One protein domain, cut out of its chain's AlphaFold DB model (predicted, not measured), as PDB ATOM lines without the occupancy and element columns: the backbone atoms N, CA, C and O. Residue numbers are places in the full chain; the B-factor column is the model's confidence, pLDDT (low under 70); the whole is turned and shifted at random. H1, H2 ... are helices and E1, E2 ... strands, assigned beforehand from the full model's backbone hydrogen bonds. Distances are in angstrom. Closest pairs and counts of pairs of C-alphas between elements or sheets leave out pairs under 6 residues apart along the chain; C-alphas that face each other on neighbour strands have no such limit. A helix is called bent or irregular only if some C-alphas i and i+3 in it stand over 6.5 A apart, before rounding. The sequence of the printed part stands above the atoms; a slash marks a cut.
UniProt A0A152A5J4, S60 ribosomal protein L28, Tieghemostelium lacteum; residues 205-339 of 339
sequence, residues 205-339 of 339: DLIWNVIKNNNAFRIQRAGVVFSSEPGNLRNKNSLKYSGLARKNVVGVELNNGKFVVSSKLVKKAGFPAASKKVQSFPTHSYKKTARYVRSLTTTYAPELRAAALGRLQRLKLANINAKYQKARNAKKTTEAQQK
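What this domain is: This is residues 205 to 339 of the 339 residues of the protein "S60 ribosomal protein L28" of Tieghemostelium lacteum (UniProt A0A152A5J4). A strongly twisted sheet of three strands, E3, E4 and E5, has one face covered by the helical hairpin of H2 and H3, and residues 321 to 339, of which 321 to 337 belong to H3, stick out past the body as a long arm. Beyond the E3 edge, set off from the sheet, lie the small hairpin E1 E2 and short H1, with the link 228 to 249 between. The printed part has 135 residues, with H1 E1 E2 E3 E4 E5 H2 H3 along the chain, mixed in class; both sheets are antiparallel, the larger in the order E3 E4 E5. It is loose, with a radius of gyration of the C-alphas of 17.9 A, and spans 63 by 38 by 27 A.

How they stand to each other: E3, residues 250 to 255, E4, 258 to 264, and E5, 276 to 282, form a meander, each strand the antiparallel neighbour of the one before; N 253 and O 260 are 2.9 A apart, N 261 and O 279 2.8 A. H2, residues 283 to 300, kinked by 38 degrees near 290, is over E4 and E5 at a height of 9.2 A; the closest C-alphas of H2 and E4 are Thr 283 and Lys 258, 5.3 A. H3, residues 302 to 337, is on the same face over E3, making two layers, helices on one face of a sheet; the closest C-alphas are Leu 312 and Val 252, 6.4 A. H2 touches residues 303 to 316 of H3 alone, at a shallow tilt of 22 degrees, opposite ways, closest at C-alphas 297 and 305, 5.3 A. E1, residues 218 to 221, and E2, 224 to 227, are an antiparallel hairpin, with N 219 and O 226 2.9 A apart; E2 and E3 are apart. H1, residues 205 to 211, is not on the larger sheet. O i to N i+4 pairs are within hydrogen-bond range throughout H1, in 12 of 14 in H2 and 30 of 32 in H3.

Where its parts are: E4 and E5 measure 19.4 A and 19.7 A. H1 begins at C-alpha 205 (23.690, 28.382, -1.054). H2, 23.7 A, and H3, 53.3 A, are irregular: C-alphas 284 and 287 are 8.4 A apart, 303 and 306 7.3 A. H3 ends at C-alpha 337 (80.406, 15.142, 2.133).

The domain as a whole: The C-alphas of Leu 206 and Lys 339 are farthest apart, 62.9 A. The printed part has no cut. The links E2 to E3 and E4 to E5 are long. Residue 339 alone has a pLDDT under 70.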
ATOM      1  N   ASP A 205      24.181  29.757  -1.127       94.06
ATOM      2  CA  ASP A 205      23.690  28.382  -1.054       94.06
ATOM      3  C   ASP A 205      23.531  27.765  -2.440       94.06
ATOM      4  O   ASP A 205      23.865  26.597  -2.630       94.06
ATOM      5  N   LEU A 206      23.115  28.560  -3.434       93.50
ATOM      6  CA  LEU A 206      23.092  28.121  -4.828       93.50
ATOM      7  C   LEU A 206      24.506  27.810  -5.317       93.50
ATOM      8  O   LEU A 206      24.742  26.718  -5.830       93.50
ATOM      9  N   ILE A 207      25.456  28.728  -5.100       93.81
ATOM     10  CA  ILE A 207      26.857  28.506  -5.482       93.81
ATOM     11  C   ILE A 207      27.376  27.226  -4.817       93.81
ATOM     12  O   ILE A 207      27.981  26.388  -5.480       93.81
ATOM     13  N   TRP A 208      27.097  27.035  -3.526       95.75
ATOM     14  CA  TRP A 208      27.515  25.843  -2.795       95.75
ATOM     15  C   TRP A 208      26.891  24.553  -3.323       95.75
ATOM     16  O   TRP A 208      27.598  23.562  -3.483       95.75
ATOM     17  N   ASN A 209      25.596  24.554  -3.637       95.50
ATOM     18  CA  ASN A 209      24.926  23.379  -4.188       95.50
ATOM     19  C   ASN A 209      25.523  22.933  -5.525       95.50
ATOM     20  O   ASN A 209      25.600  21.728  -5.761       95.50
ATOM     21  N   VAL A 210      26.003  23.879  -6.337       94.62
ATOM     22  CA  VAL A 210      26.712  23.590  -7.587       94.62
ATOM     23  C   VAL A 210      28.117  23.032  -7.315       94.62
ATOM     24  O   VAL A 210      28.483  21.992  -7.861       94.62
ATOM     25  N   ILE A 211      28.908  23.671  -6.442       94.38
ATOM     26  CA  ILE A 211      30.340  23.336  -6.291       94.38
ATOM     27  C   ILE A 211      30.648  22.230  -5.268       94.38
ATOM     28  O   ILE A 211      31.760  21.705  -5.269       94.38
ATOM     29  N   LYS A 212      29.713  21.855  -4.380       92.00
ATOM     30  CA  LYS A 212      29.984  20.942  -3.243       92.00
ATOM     31  C   LYS A 212      30.528  19.568  -3.651       92.00
ATOM     32  O   LYS A 212      31.307  18.977  -2.899       92.00
ATOM     33  N   ASN A 213      30.147  19.087  -4.836       93.31
ATOM     34  CA  ASN A 213      30.555  17.782  -5.365       93.31
ATOM     35  C   ASN A 213      31.548  17.887  -6.534       93.31
ATOM     36  O   ASN A 213      32.398  17.009  -6.673       93.31
ATOM     37  N   ASN A 214      31.484  18.972  -7.314       90.44
ATOM     38  CA  ASN A 214      32.182  19.125  -8.592       90.44
ATOM     39  C   ASN A 214      33.052  20.394  -8.584       90.44
ATOM     40  O   ASN A 214      32.692  21.416  -9.161       90.44
ATOM     41  N   ASN A 215      34.191  20.344  -7.891       91.00
ATOM     42  CA  ASN A 215      35.145  21.453  -7.804       91.00
ATOM     43  C   ASN A 215      36.575  20.934  -8.018       91.00
ATOM     44  O   ASN A 215      36.953  19.935  -7.410       91.00
ATOM     45  N   ALA A 216      37.380  21.638  -8.820       94.50
ATOM     46  CA  ALA A 216      38.785  21.310  -9.084       94.50
ATOM     47  C   ALA A 216      39.661  21.297  -7.816       94.50
ATOM     48  O   ALA A 216      40.630  20.550  -7.735       94.50
ATOM     49  N   PHE A 217      39.304  22.081  -6.792       94.56
ATOM     50  CA  PHE A 217      40.039  22.118  -5.521       94.56
ATOM     51  C   PHE A 217      39.686  20.965  -4.566       94.56
ATOM     52  O   PHE A 217      40.262  20.863  -3.481       94.56
ATOM     53  N   ARG A 218      38.708  20.119  -4.910       94.06
ATOM     54  CA  ARG A 218      38.212  19.047  -4.039       94.06
ATOM     55  C   ARG A 218      39.160  17.851  -4.073       94.06
ATOM     56  O   ARG A 218      39.437  17.294  -5.128       94.06
ATOM     57  N   ILE A 219      39.589  17.403  -2.897       93.56
ATOM     58  CA  ILE A 219      40.462  16.237  -2.726       93.56
ATOM     59  C   ILE A 219      39.752  15.248  -1.805       93.56
ATOM     60  O   ILE A 219      39.500  15.553  -0.640       93.56
ATOM     61  N   GLN A 220      39.431  14.058  -2.315       93.75
ATOM     62  CA  GLN A 220      38.795  12.991  -1.543       93.75
ATOM     63  C   GLN A 220      39.733  11.789  -1.435       93.75
ATOM     64  O   GLN A 220      40.150  11.232  -2.449       93.75
ATOM     65  N   ARG A 221      40.064  11.387  -0.203       92.00
ATOM     66  CA  ARG A 221      40.908  10.217   0.096       92.00
ATOM     67  C   ARG A 221      40.425   9.559   1.386       92.00
ATOM     68  O   ARG A 221      40.056  10.264   2.319       92.00
ATOM     69  N   ALA A 222      40.419   8.226   1.434       92.19
ATOM     70  CA  ALA A 222      40.073   7.446   2.632       92.19
ATOM     71  C   ALA A 222      38.761   7.889   3.330       92.19
ATOM     72  O   ALA A 222      38.690   7.968   4.551       92.19
ATOM     73  N   GLY A 223      37.728   8.238   2.550       89.44
ATOM     74  CA  GLY A 223      36.426   8.677   3.076       89.44
ATOM     75  C   GLY A 223      36.364  10.127   3.582       89.44
ATOM     76  O   GLY A 223      35.275  10.610   3.879       89.44
ATOM     77  N   VAL A 224      37.483  10.857   3.621       92.44
ATOM     78  CA  VAL A 224      37.527  12.267   4.036       92.44
ATOM     79  C   VAL A 224      37.612  13.182   2.813       92.44
ATOM     80  O   VAL A 224      38.327  12.893   1.850       92.44
ATOM     81  N   VAL A 225      36.876  14.298   2.848       94.50
ATOM     82  CA  VAL A 225      36.826  15.289   1.763       94.50
ATOM     83  C   VAL A 225      37.422  16.621   2.223       94.50
ATOM     84  O   VAL A 225      36.908  17.278   3.134       94.50
ATOM     85  N   PHE A 226      38.482  17.046   1.547       95.12
ATOM     86  CA  PHE A 226      39.160  18.325   1.744       95.12
ATOM     87  C   PHE A 226      39.010  19.228   0.512       95.12
ATOM     88  O   PHE A 226      38.617  18.782  -0.566       95.12
ATOM     89  N   SER A 227      39.306  20.512   0.691       95.38
ATOM     90  CA  SER A 227      39.317  21.529  -0.361       95.38
ATOM     91  C   SER A 227      40.595  22.363  -0.250       95.38
ATOM     92  O   SER A 227      40.937  22.838   0.840       95.38
ATOM     93  N   SER A 228      41.317  22.528  -1.360       93.50
ATOM     94  CA  SER A 228      42.524  23.361  -1.477       93.50
ATOM     95  C   SER A 228      42.242  24.777  -2.001       93.50
ATOM     96  O   SER A 228      43.156  25.465  -2.444       93.50
ATOM     97  N   GLU A 229      40.986  25.231  -1.952       93.06
ATOM     98  CA  GLU A 229      40.599  26.541  -2.484       93.06
ATOM     99  C   GLU A 229      41.245  27.712  -1.701       93.06
ATOM    100  O   GLU A 229      41.393  27.648  -0.469       93.06
ATOM    101  N   PRO A 230      41.588  28.822  -2.379       91.31
ATOM    102  CA  PRO A 230      42.164  29.992  -1.723       91.31
ATOM    103  C   PRO A 230      41.165  30.621  -0.745       91.31
ATOM    104  O   PRO A 230      39.986  30.793  -1.057       91.31
ATOM    105  N   GLY A 231      41.643  31.015   0.436       92.31
ATOM    106  CA  GLY A 231      40.799  31.596   1.490       92.31
ATOM    107  C   GLY A 231      40.040  30.583   2.359       92.31
ATOM    108  O   GLY A 231      39.298  31.000   3.246       92.31
ATOM    109  N   ASN A 232      40.237  29.271   2.173       95.44
ATOM    110  CA  ASN A 232      39.668  28.258   3.064       95.44
ATOM    111  C   ASN A 232      40.553  28.020   4.295       95.44
ATOM    112  O   ASN A 232      41.614  27.397   4.236       95.44
ATOM    113  N   LEU A 233      40.089  28.494   5.454       95.25
ATOM    114  CA  LEU A 233      40.875  28.479   6.688       95.25
ATOM    115  C   LEU A 233      41.146  27.074   7.248       95.25
ATOM    116  O   LEU A 233      42.180  26.860   7.883       95.25
ATOM    117  N   ARG A 234      40.234  26.114   7.038       94.44
ATOM    118  CA  ARG A 234      40.337  24.752   7.602       94.44
ATOM    119  C   ARG A 234      40.618  23.674   6.561       94.44
ATOM    120  O   ARG A 234      40.704  22.511   6.945       94.44
ATOM    121  N   ASN A 235      40.705  24.042   5.284       94.56
ATOM    122  CA  ASN A 235      40.809  23.127   4.147       94.56
ATOM    123  C   ASN A 235      39.693  22.063   4.096       94.56
ATOM    124  O   ASN A 235      39.840  21.034   3.448       94.56
ATOM    125  N   LYS A 236      38.564  22.288   4.779       93.50
ATOM    126  CA  LYS A 236      37.412  21.375   4.774       93.50
ATOM    127  C   LYS A 236      36.478  21.739   3.627       93.50
ATOM    128  O   LYS A 236      36.221  22.926   3.420       93.50
ATOM    129  N   ASN A 237      35.924  20.740   2.945       94.44
ATOM    130  CA  ASN A 237      34.869  20.965   1.958       94.44
ATOM    131  C   ASN A 237      33.536  21.243   2.673       94.44
ATOM    132  O   ASN A 237      32.779  20.329   2.985       94.44
ATOM    133  N   SER A 238      33.288  22.506   3.015       93.75
ATOM    134  CA  SER A 238      32.101  22.946   3.750       93.75
ATOM    135  C   SER A 238      31.787  24.395   3.406       93.75
ATOM    136  O   SER A 238      32.698  25.225   3.409       93.75
ATOM    137  N   LEU A 239      30.500  24.729   3.257       94.69
ATOM    138  CA  LEU A 239      30.034  26.091   2.975       94.69
ATOM    139  C   LEU A 239      30.667  27.127   3.918       94.69
ATOM    140  O   LEU A 239      31.213  28.120   3.451       94.69
ATOM    141  N   LYS A 240      30.689  26.856   5.234       94.12
ATOM    142  CA  LYS A 240      31.250  27.756   6.268       94.12
ATOM    143  C   LYS A 240      32.685  28.227   5.996       94.12
ATOM    144  O   LYS A 240      33.031  29.354   6.354       94.12
ATOM    145  N   TYR A 241      33.513  27.378   5.394       94.81
ATOM    146  CA  TYR A 241      34.928  27.660   5.150       94.81
ATOM    147  C   TYR A 241      35.249  27.849   3.665       94.81
ATOM    148  O   TYR A 241      36.407  28.094   3.346       94.81
ATOM    149  N   SER A 242      34.258  27.757   2.772       94.56
ATOM    150  CA  SER A 242      34.502  27.894   1.341       94.56
ATOM    151  C   SER A 242      34.902  29.322   0.992       94.56
ATOM    152  O   SER A 242      34.175  30.285   1.254       94.56
ATOM    153  N   GLY A 243      36.073  29.435   0.372       92.94
ATOM    154  CA  GLY A 243      36.584  30.680  -0.168       92.94
ATOM    155  C   GLY A 243      35.876  31.087  -1.455       92.94
ATOM    156  O   GLY A 243      35.858  32.271  -1.771       92.94
ATOM    157  N   LEU A 244      35.258  30.154  -2.184       91.50
ATOM    158  CA  LEU A 244      34.542  30.429  -3.432       91.50
ATOM    159  C   LEU A 244      33.092  30.866  -3.200       91.50
ATOM    160  O   LEU A 244      32.695  31.904  -3.727       91.50
ATOM    161  N   ALA A 245      32.336  30.119  -2.389       92.56
ATOM    162  CA  ALA A 245      30.893  30.321  -2.244       92.56
ATOM    163  C   ALA A 245      30.517  31.502  -1.342       92.56
ATOM    164  O   ALA A 245      29.529  32.189  -1.598       92.56
ATOM    165  N   ARG A 246      31.272  31.748  -0.265       92.06
ATOM    166  CA  ARG A 246      30.889  32.755   0.730       92.06
ATOM    167  C   ARG A 246      31.077  34.185   0.221       92.06
ATOM    168  O   ARG A 246      32.047  34.499  -0.466       92.06
ATOM    169  N   LYS A 247      30.175  35.073   0.661       90.62
ATOM    170  CA  LYS A 247      30.265  36.529   0.441       90.62
ATOM    171  C   LYS A 247      31.446  37.138   1.203       90.62
ATOM    172  O   LYS A 247      32.273  37.819   0.604       90.62
ATOM    173  N   ASN A 248      31.529  36.841   2.503       93.00
ATOM    174  CA  ASN A 248      32.601  37.300   3.381       93.00
ATOM    175  C   ASN A 248      33.589  36.156   3.603       93.00
ATOM    176  O   ASN A 248      33.229  35.106   4.136       93.00
ATOM    177  N   VAL A 249      34.829  36.362   3.170       94.62
ATOM    178  CA  VAL A 249      35.919  35.388   3.283       94.62
ATOM    179  C   VAL A 249      37.125  36.083   3.884       94.62
ATOM    180  O   VAL A 249      37.454  37.199   3.483       94.62
ATOM    181  N   VAL A 250      37.785  35.397   4.816       96.00
ATOM    182  CA  VAL A 250      39.070  35.790   5.394       96.00
ATOM    183  C   VAL A 250      40.050  34.646   5.169       96.00
ATOM    184  O   VAL A 250      39.790  33.522   5.592       96.00
ATOM    185  N   GLY A 251      41.166  34.928   4.507       95.69
ATOM    186  CA  GLY A 251      42.267  34.002   4.280       95.69
ATOM    187  C   GLY A 251      43.494  34.391   5.099       95.69
ATOM    188  O   GLY A 251      43.758  35.570   5.326       95.69
ATOM    189  N   VAL A 252      44.253  33.386   5.533       96.00
ATOM    190  CA  VAL A 252      45.559  33.566   6.175       96.00
ATOM    191  C   VAL A 252      46.526  32.572   5.548       96.00
ATOM    192  O   VAL A 252      46.289  31.363   5.586       96.00
ATOM    193  N   GLU A 253      47.598  33.082   4.961       94.62
ATOM    194  CA  GLU A 253      48.602  32.312   4.228       94.62
ATOM    195  C   GLU A 253      50.009  32.781   4.618       94.62
ATOM    196  O   GLU A 253      50.184  33.839   5.228       94.62
ATOM    197  N   LEU A 254      51.018  31.970   4.313       93.12
ATOM    198  CA  LEU A 254      52.420  32.306   4.525       93.12
ATOM    199  C   LEU A 254      53.105  32.308   3.159       93.12
ATOM    200  O   LEU A 254      53.332  31.241   2.599       93.12
ATOM    201  N   ASN A 255      53.443  33.494   2.652       91.38
ATOM    202  CA  ASN A 255      54.113  33.665   1.364       91.38
ATOM    203  C   ASN A 255      55.458  34.355   1.596       91.38
ATOM    204  O   ASN A 255      55.515  35.382   2.273       91.38
ATOM    205  N   ASN A 256      56.541  33.780   1.071       86.56
ATOM    206  CA  ASN A 256      57.903  34.326   1.155       86.56
ATOM    207  C   ASN A 256      58.308  34.758   2.582       86.56
ATOM    208  O   ASN A 256      58.867  35.832   2.794       86.56
ATOM    209  N   GLY A 257      57.960  33.953   3.595       85.19
ATOM    210  CA  GLY A 257      58.285  34.247   4.996       85.19
ATOM    211  C   GLY A 257      57.502  35.416   5.618       85.19
ATOM    212  O   GLY A 257      57.866  35.890   6.701       85.19
ATOM    213  N   LYS A 258      56.421  35.876   4.979       93.81
ATOM    214  CA  LYS A 258      55.489  36.887   5.497       93.81
ATOM    215  C   LYS A 258      54.094  36.284   5.665       93.81
ATOM    216  O   LYS A 258      53.628  35.517   4.823       93.81
ATOM    217  N   PHE A 259      53.416  36.640   6.752       95.44
ATOM    218  CA  PHE A 259      52.006  36.318   6.949       95.44
ATOM    219  C   PHE A 259      51.159  37.219   6.057       95.44
ATOM    220  O   PHE A 259      51.177  38.439   6.203       95.44
ATOM    221  N   VAL A 260      50.401  36.618   5.153       96.00
ATOM    222  CA  VAL A 260      49.502  37.309   4.236       96.00
ATOM    223  C   VAL A 260      48.073  37.073   4.700       96.00
ATOM    224  O   VAL A 260      47.586  35.944   4.718       96.00
ATOM    225  N   VAL A 261      47.403  38.148   5.097       96.06
ATOM    226  CA  VAL A 261      45.986  38.142   5.460       96.06
ATOM    227  C   VAL A 261      45.207  38.714   4.285       96.06
ATOM    228  O   VAL A 261      45.494  39.820   3.828       96.06
ATOM    229  N   SER A 262      44.231  37.962   3.785       94.88
ATOM    230  CA  SER A 262      43.371  38.385   2.681       94.88
ATOM    231  C   SER A 262      41.909  38.447   3.106       94.88
ATOM    232  O   SER A 262      41.446  37.636   3.904       94.88
ATOM    233  N   SER A 263      41.161  39.401   2.563       95.06
ATOM    234  CA  SER A 263      39.704  39.452   2.674       95.06
ATOM    235  C   SER A 263      39.067  39.704   1.314       95.06
ATOM    236  O   SER A 263      39.630  40.403   0.470       95.06
ATOM    237  N   LYS A 264      37.892  39.122   1.069       92.25
ATOM    238  CA  LYS A 264      37.126  39.422  -0.150       92.25
ATOM    239  C   LYS A 264      36.458  40.794  -0.045       92.25
ATOM    240  O   LYS A 264      35.978  41.175   1.014       92.25
ATOM    241  N   LEU A 265      36.381  41.534  -1.150       91.06
ATOM    242  CA  LEU A 265      35.576  42.750  -1.240       91.06
ATOM    243  C   LEU A 265      34.201  42.414  -1.806       91.06
ATOM    244  O   LEU A 265      34.058  42.067  -2.979       91.06
ATOM    245  N   VAL A 266      33.163  42.633  -1.003       87.50
ATOM    246  CA  VAL A 266      31.774  42.362  -1.403       87.50
ATOM    247  C   VAL A 266      31.377  43.174  -2.643       87.50
ATOM    248  O   VAL A 266      30.705  42.651  -3.532       87.50
ATOM    249  N   LYS A 267      31.810  44.437  -2.746       85.81
ATOM    250  CA  LYS A 267      31.500  45.320  -3.889       85.81
ATOM    251  C   LYS A 267      32.215  44.912  -5.186       85.81
ATOM    252  O   LYS A 267      31.710  45.198  -6.262       85.81
ATOM    253  N   LYS A 268      33.350  44.208  -5.099       86.81
ATOM    254  CA  LYS A 268      34.173  43.797  -6.255       86.81
ATOM    255  C   LYS A 268      34.117  42.288  -6.528       86.81
ATOM    256  O   LYS A 268      34.956  41.761  -7.243       86.81
ATOM    257  N   ALA A 269      33.106  41.588  -6.008       81.62
ATOM    258  CA  ALA A 269      32.952  40.142  -6.192       81.62
ATOM    259  C   ALA A 269      32.885  39.708  -7.673       81.62
ATOM    260  O   ALA A 269      33.334  38.620  -8.005       81.62
ATOM    261  N   GLY A 270      32.359  40.567  -8.556       82.94
ATOM    262  CA  GLY A 270      32.285  40.319 -10.001       82.94
ATOM    263  C   GLY A 270      33.570  40.614 -10.783       82.94
ATOM    264  O   GLY A 270      33.545  40.525 -12.006       82.94
ATOM    265  N   PHE A 271      34.654  40.997 -10.103       86.69
ATOM    266  CA  PHE A 271      35.940  41.356 -10.704       86.69
ATOM    267  C   PHE A 271      37.053  40.539 -10.036       86.69
ATOM    268  O   PHE A 271      37.608  40.989  -9.032       86.69
ATOM    269  N   PRO A 272      37.389  39.335 -10.539       85.25
ATOM    270  CA  PRO A 272      38.274  38.404  -9.838       85.25
ATOM    271  C   PRO A 272      39.640  39.012  -9.487       85.25
ATOM    272  O   PRO A 272      40.078  38.860  -8.346       85.25
ATOM    273  N   ALA A 273      40.244  39.784 -10.397       88.56
ATOM    274  CA  ALA A 273      41.530  40.456 -10.183       88.56
ATOM    275  C   ALA A 273      41.511  41.474  -9.024       88.56
ATOM    276  O   ALA A 273      42.457  41.548  -8.248       88.56
ATOM    277  N   ALA A 274      40.405  42.207  -8.852       88.88
ATOM    278  CA  ALA A 274      40.244  43.246  -7.827       88.88
ATOM    279  C   ALA A 274      39.390  42.793  -6.623       88.88
ATOM    280  O   ALA A 274      39.001  43.596  -5.774       88.88
ATOM    281  N   SER A 275      39.051  41.504  -6.550       88.62
ATOM    282  CA  SER A 275      38.089  40.973  -5.576       88.62
ATOM    283  C   SER A 275      38.658  40.785  -4.168       88.62
ATOM    284  O   SER A 275      37.896  40.469  -3.251       88.62
ATOM    285  N   LYS A 276      39.972  40.960  -3.968       91.06
ATOM    286  CA  LYS A 276      40.669  40.674  -2.706       91.06
ATOM    287  C   LYS A 276      41.436  41.896  -2.196       91.06
ATOM    288  O   LYS A 276      42.163  42.533  -2.948       91.06
ATOM    289  N   LYS A 277      41.329  42.167  -0.894       93.38
ATOM    290  CA  LYS A 277      42.205  43.077  -0.147       93.38
ATOM    291  C   LYS A 277      43.245  42.226   0.556       93.38
ATOM    292  O   LYS A 277      42.885  41.278   1.251       93.38
ATOM    293  N   VAL A 278      44.518  42.553   0.381       94.50
ATOM    294  CA  VAL A 278      45.633  41.777   0.928       94.50
ATOM    295  C   VAL A 278      46.486  42.673   1.817       94.50
ATOM    296  O   VAL A 278      46.728  43.830   1.480       94.50
ATOM    297  N   GLN A 279      46.903  42.158   2.971       94.44
ATOM    298  CA  GLN A 279      47.819  42.812   3.904       94.44
ATOM    299  C   GLN A 279      48.898  41.818   4.326       94.44
ATOM    300  O   GLN A 279      48.591  40.699   4.739       94.44
ATOM    301  N   SER A 280      50.160  42.222   4.227       95.00
ATOM    302  CA  SER A 280      51.306  41.383   4.575       95.00
ATOM    303  C   SER A 280      51.975  41.857   5.859       95.00
ATOM    304  O   SER A 280      52.233  43.046   6.023       95.00
ATOM    305  N   PHE A 281      52.335  40.917   6.725       95.19
ATOM    306  CA  PHE A 281      53.049  41.164   7.971       95.19
ATOM    307  C   PHE A 281      54.304  40.285   8.044       95.19
ATOM    308  O   PHE A 281      54.249  39.112   7.670       95.19
ATOM    309  N   PRO A 282      55.436  40.790   8.553       93.25
ATOM    310  CA  PRO A 282      56.611  39.963   8.802       93.25
ATOM    311  C   PRO A 282      56.341  38.841   9.817       93.25
ATOM    312  O   PRO A 282      55.543  39.009  10.740       93.25
ATOM    313  N   THR A 283      57.056  37.713   9.703       89.12
ATOM    314  CA  THR A 283      56.891  36.575  10.634       89.12
ATOM    315  C   THR A 283      57.167  36.958  12.096       89.12
ATOM    316  O   THR A 283      56.482  36.477  13.001       89.12
ATOM    317  N   HIS A 284      58.143  37.839  12.347       87.75
ATOM    318  CA  HIS A 284      58.485  38.275  13.705       87.75
ATOM    319  C   HIS A 284      57.352  39.090  14.362       87.75
ATOM    320  O   HIS A 284      57.192  39.070  15.580       87.75
ATOM    321  N   SER A 285      56.486  39.737  13.574       92.88
ATOM    322  CA  SER A 285      55.384  40.575  14.062       92.88
ATOM    323  C   SER A 285      54.092  39.795  14.372       92.88
ATOM    324  O   SER A 285      52.997  40.346  14.252       92.88
ATOM    325  N   TYR A 286      54.183  38.533  14.810       94.19
ATOM    326  CA  TYR A 286      53.022  37.654  15.035       94.19
ATOM    327  C   TYR A 286      51.917  38.289  15.896       94.19
ATOM    328  O   TYR A 286      50.739  38.208  15.551       94.19
ATOM    329  N   LYS A 287      52.278  38.958  17.002       94.94
ATOM    330  CA  LYS A 287      51.302  39.602  17.903       94.94
ATOM    331  C   LYS A 287      50.500  40.698  17.180       94.94
ATOM    332  O   LYS A 287      49.297  40.815  17.406       94.94
ATOM    333  N   LYS A 288      51.143  41.468  16.291       95.50
ATOM    334  CA  LYS A 288      50.494  42.511  15.478       95.50
ATOM    335  C   LYS A 288      49.563  41.886  14.440       95.50
ATOM    336  O   LYS A 288      48.415  42.306  14.331       95.50
ATOM    337  N   THR A 289      50.008  40.828  13.758       96.31
ATOM    338  CA  THR A 289      49.170  40.070  12.815       96.31
ATOM    339  C   THR A 289      47.950  39.474  13.516       96.31
ATOM    340  O   THR A 289      46.835  39.614  13.027       96.31
ATOM    341  N   ALA A 290      48.125  38.865  14.691       96.94
ATOM    342  CA  ALA A 290      47.028  38.282  15.457       96.94
ATOM    343  C   ALA A 290      46.005  39.340  15.894       96.94
ATOM    344  O   ALA A 290      44.804  39.098  15.789       96.94
ATOM    345  N   ARG A 291      46.458  40.531  16.321       97.25
ATOM    346  CA  ARG A 291      45.576  41.676  16.614       97.25
ATOM    347  C   ARG A 291      44.806  42.142  15.377       97.25
ATOM    348  O   ARG A 291      43.607  42.372  15.478       97.25
ATOM    349  N   TYR A 292      45.460  42.205  14.220       96.94
ATOM    350  CA  TYR A 292      44.812  42.574  12.962       96.94
ATOM    351  C   TYR A 292      43.772  41.540  12.503       96.94
ATOM    352  O   TYR A 292      42.645  41.893  12.174       96.94
ATOM    353  N   VAL A 293      44.106  40.244  12.530       96.88
ATOM    354  CA  VAL A 293      43.147  39.172  12.205       96.88
ATOM    355  C   VAL A 293      41.961  39.214  13.164       96.88
ATOM    356  O   VAL A 293      40.814  39.033  12.752       96.88
ATOM    357  N   ARG A 294      42.221  39.489  14.445       97.12
ATOM    358  CA  ARG A 294      41.196  39.638  15.472       97.12
ATOM    359  C   ARG A 294      40.236  40.786  15.156       97.12
ATOM    360  O   ARG A 294      39.035  40.543  15.151       97.12
ATOM    361  N   SER A 295      40.740  41.989  14.880       96.50
ATOM    362  CA  SER A 295      39.891  43.145  14.562       96.50
ATOM    363  C   SER A 295      39.125  42.945  13.254       96.50
ATOM    364  O   SER A 295      37.914  43.139  13.222       96.50
ATOM    365  N   LEU A 296      39.795  42.447  12.210       95.38
ATOM    366  CA  LEU A 296      39.178  42.164  10.915       95.38
ATOM    367  C   LEU A 296      38.022  41.165  11.041       95.38
ATOM    368  O   LEU A 296      36.951  41.386  10.485       95.38
ATOM    369  N   THR A 297      38.231  40.062  11.765       95.25
ATOM    370  CA  THR A 297      37.196  39.031  11.926       95.25
ATOM    371  C   THR A 297      36.038  39.500  12.794       95.25
ATOM    372  O   THR A 297      34.911  39.175  12.445       95.25
ATOM    373  N   THR A 298      36.269  40.299  13.847       94.44
ATOM    374  CA  THR A 298      35.173  40.875  14.649       94.44
ATOM    375  C   THR A 298      34.185  41.644  13.769       94.44
ATOM    376  O   THR A 298      32.985  41.437  13.888       94.44
ATOM    377  N   THR A 299      34.681  42.492  12.867       91.31
ATOM    378  CA  THR A 299      33.824  43.356  12.041       91.31
ATOM    379  C   THR A 299      33.277  42.647  10.800       91.31
ATOM    380  O   THR A 299      32.170  42.936  10.362       91.31
ATOM    381  N   TYR A 300      34.050  41.741  10.193       92.06
ATOM    382  CA  TYR A 300      33.742  41.223   8.854       92.06
ATOM    383  C   TYR A 300      33.138  39.808   8.835       92.06
ATOM    384  O   TYR A 300      32.300  39.505   7.981       92.06
ATOM    385  N   ALA A 301      33.596  38.923   9.728       91.50
ATOM    386  CA  ALA A 301      33.240  37.500   9.752       91.50
ATOM    387  C   ALA A 301      33.549  36.882  11.139       91.50
ATOM    388  O   ALA A 301      34.568  36.185  11.293       91.50
ATOM    389  N   PRO A 302      32.726  37.160  12.170       94.62
ATOM    390  CA  PRO A 302      33.015  36.772  13.555       94.62
ATOM    391  C   PRO A 302      33.096  35.251  13.737       94.62
ATOM    392  O   PRO A 302      33.940  34.746  14.480       94.62
ATOM    393  N   GLU A 303      32.310  34.491  12.979       94.00
ATOM    394  CA  GLU A 303      32.271  33.028  13.007       94.00
ATOM    395  C   GLU A 303      33.553  32.354  12.486       94.00
ATOM    396  O   GLU A 303      33.778  31.164  12.736       94.00
ATOM    397  N   LEU A 304      34.401  33.095  11.759       95.56
ATOM    398  CA  LEU A 304      35.702  32.623  11.280       95.56
ATOM    399  C   LEU A 304      36.855  32.954  12.229       95.56
ATOM    400  O   LEU A 304      37.945  32.413  12.044       95.56
ATOM    401  N   ARG A 305      36.639  33.782  13.257       96.12
ATOM    402  CA  ARG A 305      37.685  34.278  14.167       96.12
ATOM    403  C   ARG A 305      38.570  33.170  14.731       96.12
ATOM    404  O   ARG A 305      39.792  33.221  14.592       96.12
ATOM    405  N   ALA A 306      37.956  32.150  15.329       96.31
ATOM    406  CA  ALA A 306      38.681  31.031  15.929       96.31
ATOM    407  C   ALA A 306      39.485  30.243  14.882       96.31
ATOM    408  O   ALA A 306      40.643  29.893  15.106       96.31
ATOM    409  N   ALA A 307      38.901  30.014  13.701       96.62
ATOM    410  CA  ALA A 307      39.574  29.318  12.610       96.62
ATOM    411  C   ALA A 307      40.747  30.135  12.039       96.62
ATOM    412  O   ALA A 307      41.790  29.561  11.730       96.62
ATOM    413  N   ALA A 308      40.601  31.457  11.933       97.00
ATOM    414  CA  ALA A 308      41.625  32.349  11.399       97.00
ATOM    415  C   ALA A 308      42.835  32.447  12.336       97.00
ATOM    416  O   ALA A 308      43.969  32.261  11.896       97.00
ATOM    417  N   LEU A 309      42.600  32.656  13.637       97.25
ATOM    418  CA  LEU A 309      43.662  32.667  14.649       97.25
ATOM    419  C   LEU A 309      44.341  31.297  14.769       97.25
ATOM    420  O   LEU A 309      45.569  31.221  14.811       97.25
ATOM    421  N   GLY A 310      43.561  30.211  14.746       97.06
ATOM    422  CA  GLY A 310      44.099  28.851  14.758       97.06
ATOM    423  C   GLY A 310      44.989  28.557  13.548       97.06
ATOM    424  O   GLY A 310      46.069  27.987  13.700       97.06
ATOM    425  N   ARG A 311      44.586  28.986  12.343       96.06
ATOM    426  CA  ARG A 311      45.414  28.851  11.135       96.06
ATOM    427  C   ARG A 311      46.691  29.680  11.227       96.06
ATOM    428  O   ARG A 311      47.754  29.162  10.903       96.06
ATOM    429  N   LEU A 312      46.605  30.922  11.703       96.50
ATOM    430  CA  LEU A 312      47.769  31.791  11.885       96.50
ATOM    431  C   LEU A 312      48.810  31.153  12.822       96.50
ATOM    432  O   LEU A 312      49.993  31.095  12.484       96.50
ATOM    433  N   GLN A 313      48.369  30.616  13.962       96.06
ATOM    434  CA  GLN A 313      49.244  29.906  14.897       96.06
ATOM    435  C   GLN A 313      49.872  28.664  14.248       96.06
ATOM    436  O   GLN A 313      51.078  28.450  14.367       96.06
ATOM    437  N   ARG A 314      49.088  27.867  13.509       95.94
ATOM    438  CA  ARG A 314      49.608  26.692  12.787       95.94
ATOM    439  C   ARG A 314      50.655  27.070  11.743       95.94
ATOM    440  O   ARG A 314      51.669  26.390  11.653       95.94
ATOM    441  N   LEU A 315      50.456  28.160  11.003       94.50
ATOM    442  CA  LEU A 315      51.437  28.655  10.032       94.50
ATOM    443  C   LEU A 315      52.725  29.135  10.704       94.50
ATOM    444  O   LEU A 315      53.810  28.875  10.189       94.50
ATOM    445  N   LYS A 316      52.629  29.789  11.869       94.25
ATOM    446  CA  LYS A 316      53.807  30.159  12.669       94.25
ATOM    447  C   LYS A 316      54.620  28.922  13.053       94.25
ATOM    448  O   LYS A 316      55.823  28.893  12.807       94.25
ATOM    449  N   LEU A 317      53.964  27.913  13.626       94.19
ATOM    450  CA  LEU A 317      54.618  26.664  14.031       94.19
ATOM    451  C   LEU A 317      55.202  25.918  12.825       94.19
ATOM    452  O   LEU A 317      56.344  25.477  12.875       94.19
ATOM    453  N   ALA A 318      54.465  25.848  11.715       93.06
ATOM    454  CA  ALA A 318      54.937  25.226  10.482       93.06
ATOM    455  C   ALA A 318      56.191  25.918   9.925       93.06
ATOM    456  O   ALA A 318      57.125  25.237   9.510       93.06
ATOM    457  N   ASN A 319      56.251  27.253   9.961       92.00
ATOM    458  CA  ASN A 319      57.428  28.006   9.523       92.00
ATOM    459  C   ASN A 319      58.654  27.713  10.403       92.00
ATOM    460  O   ASN A 319      59.752  27.501   9.897       92.00
ATOM    461  N   ILE A 320      58.457  27.663  11.724       91.62
ATOM    462  CA  ILE A 320      59.509  27.305  12.684       91.62
ATOM    463  C   ILE A 320      60.018  25.883  12.404       91.62
ATOM    464  O   ILE A 320      61.218  25.682  12.225       91.62
ATOM    465  N   ASN A 321      59.111  24.914  12.265       93.19
ATOM    466  CA  ASN A 321      59.463  23.523  11.981       93.19
ATOM    467  C   ASN A 321      60.194  23.374  10.640       93.19
ATOM    468  O   ASN A 321      61.177  22.646  10.559       93.19
ATOM    469  N   ALA A 322      59.767  24.094   9.599       90.81
ATOM    470  CA  ALA A 322      60.432  24.073   8.298       90.81
ATOM    471  C   ALA A 322      61.876  24.592   8.375       90.81
ATOM    472  O   ALA A 322      62.762  24.026   7.736       90.81
ATOM    473  N   LYS A 323      62.139  25.633   9.179       89.56
ATOM    474  CA  LYS A 323      63.507  26.122   9.420       89.56
ATOM    475  C   LYS A 323      64.373  25.069  10.110       89.56
ATOM    476  O   LYS A 323      65.487  24.825   9.656       89.56
ATOM    477  N   TYR A 324      63.847  24.403  11.139       93.38
ATOM    478  CA  TYR A 324      64.572  23.327  11.822       93.38
ATOM    479  C   TYR A 324      64.876  22.142  10.903       93.38
ATOM    480  O   TYR A 324      65.997  21.641  10.908       93.38
ATOM    481  N   GLN A 325      63.919  21.723  10.068       92.75
ATOM    482  CA  GLN A 325      64.148  20.636   9.110       92.75
ATOM    483  C   GLN A 325      65.211  21.004   8.070       92.75
ATOM    484  O   GLN A 325      66.076  20.186   7.770       92.75
ATOM    485  N   LYS A 326      65.210  22.246   7.570       92.06
ATOM    486  CA  LYS A 326      66.266  22.732   6.668       92.06
ATOM    487  C   LYS A 326      67.645  22.692   7.328       92.06
ATOM    488  O   LYS A 326      68.579  22.192   6.714       92.06
ATOM    489  N   ALA A 327      67.760  23.147   8.577       92.38
ATOM    490  CA  ALA A 327      69.019  23.101   9.322       92.38
ATOM    491  C   ALA A 327      69.505  21.660   9.557       92.38
ATOM    492  O   ALA A 327      70.686  21.371   9.393       92.38
ATOM    493  N   ARG A 328      68.591  20.737   9.889       93.31
ATOM    494  CA  ARG A 328      68.913  19.314  10.065       93.31
ATOM    495  C   ARG A 328      69.390  18.669   8.765       93.31
ATOM    496  O   ARG A 328      70.355  17.915   8.787       93.31
ATOM    497  N   ASN A 329      68.720  18.956   7.653       93.75
ATOM    498  CA  ASN A 329      69.099  18.414   6.353       93.75
ATOM    499  C   ASN A 329      70.453  18.964   5.895       93.75
ATOM    500  O   ASN A 329      71.266  18.184   5.427       93.75
ATOM    501  N   ALA A 330      70.727  20.256   6.112       92.19
ATOM    502  CA  ALA A 330      72.025  20.851   5.798       92.19
ATOM    503  C   ALA A 330      73.175  20.157   6.547       92.19
ATOM    504  O   ALA A 330      74.151  19.772   5.916       92.19
ATOM    505  N   LYS A 331      73.020  19.906   7.858       90.81
ATOM    506  CA  LYS A 331      74.018  19.162   8.648       90.81
ATOM    507  C   LYS A 331      74.275  17.759   8.098       90.81
ATOM    508  O   LYS A 331      75.423  17.389   7.906       90.81
ATOM    509  N   LYS A 332      73.210  17.018   7.769       89.88
ATOM    510  CA  LYS A 332      73.331  15.682   7.159       89.88
ATOM    511  C   LYS A 332      74.073  15.711   5.826       89.88
ATOM    512  O   LYS A 332      74.847  14.804   5.555       89.88
ATOM    513  N   THR A 333      73.825  16.720   4.990       89.00
ATOM    514  CA  THR A 333      74.534  16.871   3.714       89.00
ATOM    515  C   THR A 333      76.017  17.152   3.940       89.00
ATOM    516  O   THR A 333      76.842  16.539   3.278       89.00
ATOM    517  N   THR A 334      76.364  18.021   4.894       88.38
ATOM    518  CA  THR A 334      77.765  18.319   5.233       88.38
ATOM    519  C   THR A 334      78.489  17.097   5.805       88.38
ATOM    520  O   THR A 334      79.594  16.793   5.377       88.38
ATOM    521  N   GLU A 335      77.853  16.344   6.707       85.69
ATOM    522  CA  GLU A 335      78.401  15.094   7.264       85.69
ATOM    523  C   GLU A 335      78.573  13.998   6.197       85.69
ATOM    524  O   GLU A 335      79.496  13.195   6.280       85.69
ATOM    525  N   ALA A 336      77.702  13.964   5.185       81.44
ATOM    526  CA  ALA A 336      77.794  13.028   4.064       81.44
ATOM    527  C   ALA A 336      78.853  13.415   3.017       81.44
ATOM    528  O   ALA A 336      79.210  12.575   2.206       81.44
ATOM    529  N   GLN A 337      79.322  14.667   3.006       74.75
ATOM    530  CA  GLN A 337      80.406  15.142   2.133       74.75
ATOM    531  C   GLN A 337      81.796  14.991   2.773       74.75
ATOM    532  O   GLN A 337      82.800  15.143   2.088       74.75
ATOM    533  N   GLN A 338      81.851  14.749   4.085       70.19
ATOM    534  CA  GLN A 338      83.084  14.536   4.854       70.19
ATOM    535  C   GLN A 338      83.431  13.049   5.039       70.19
ATOM    536  O   GLN A 338      84.481  12.733   5.596       70.19
ATOM    537  N   LYS A 339      82.542  12.155   4.606       58.78
ATOM    538  CA  LYS A 339      82.770  10.715   4.460       58.78
ATOM    539  C   LYS A 339      82.963  10.404   2.989       58.78
ATOM    540  O   LYS A 339      83.728   9.460   2.713       58.78
TER     541      LYS A 339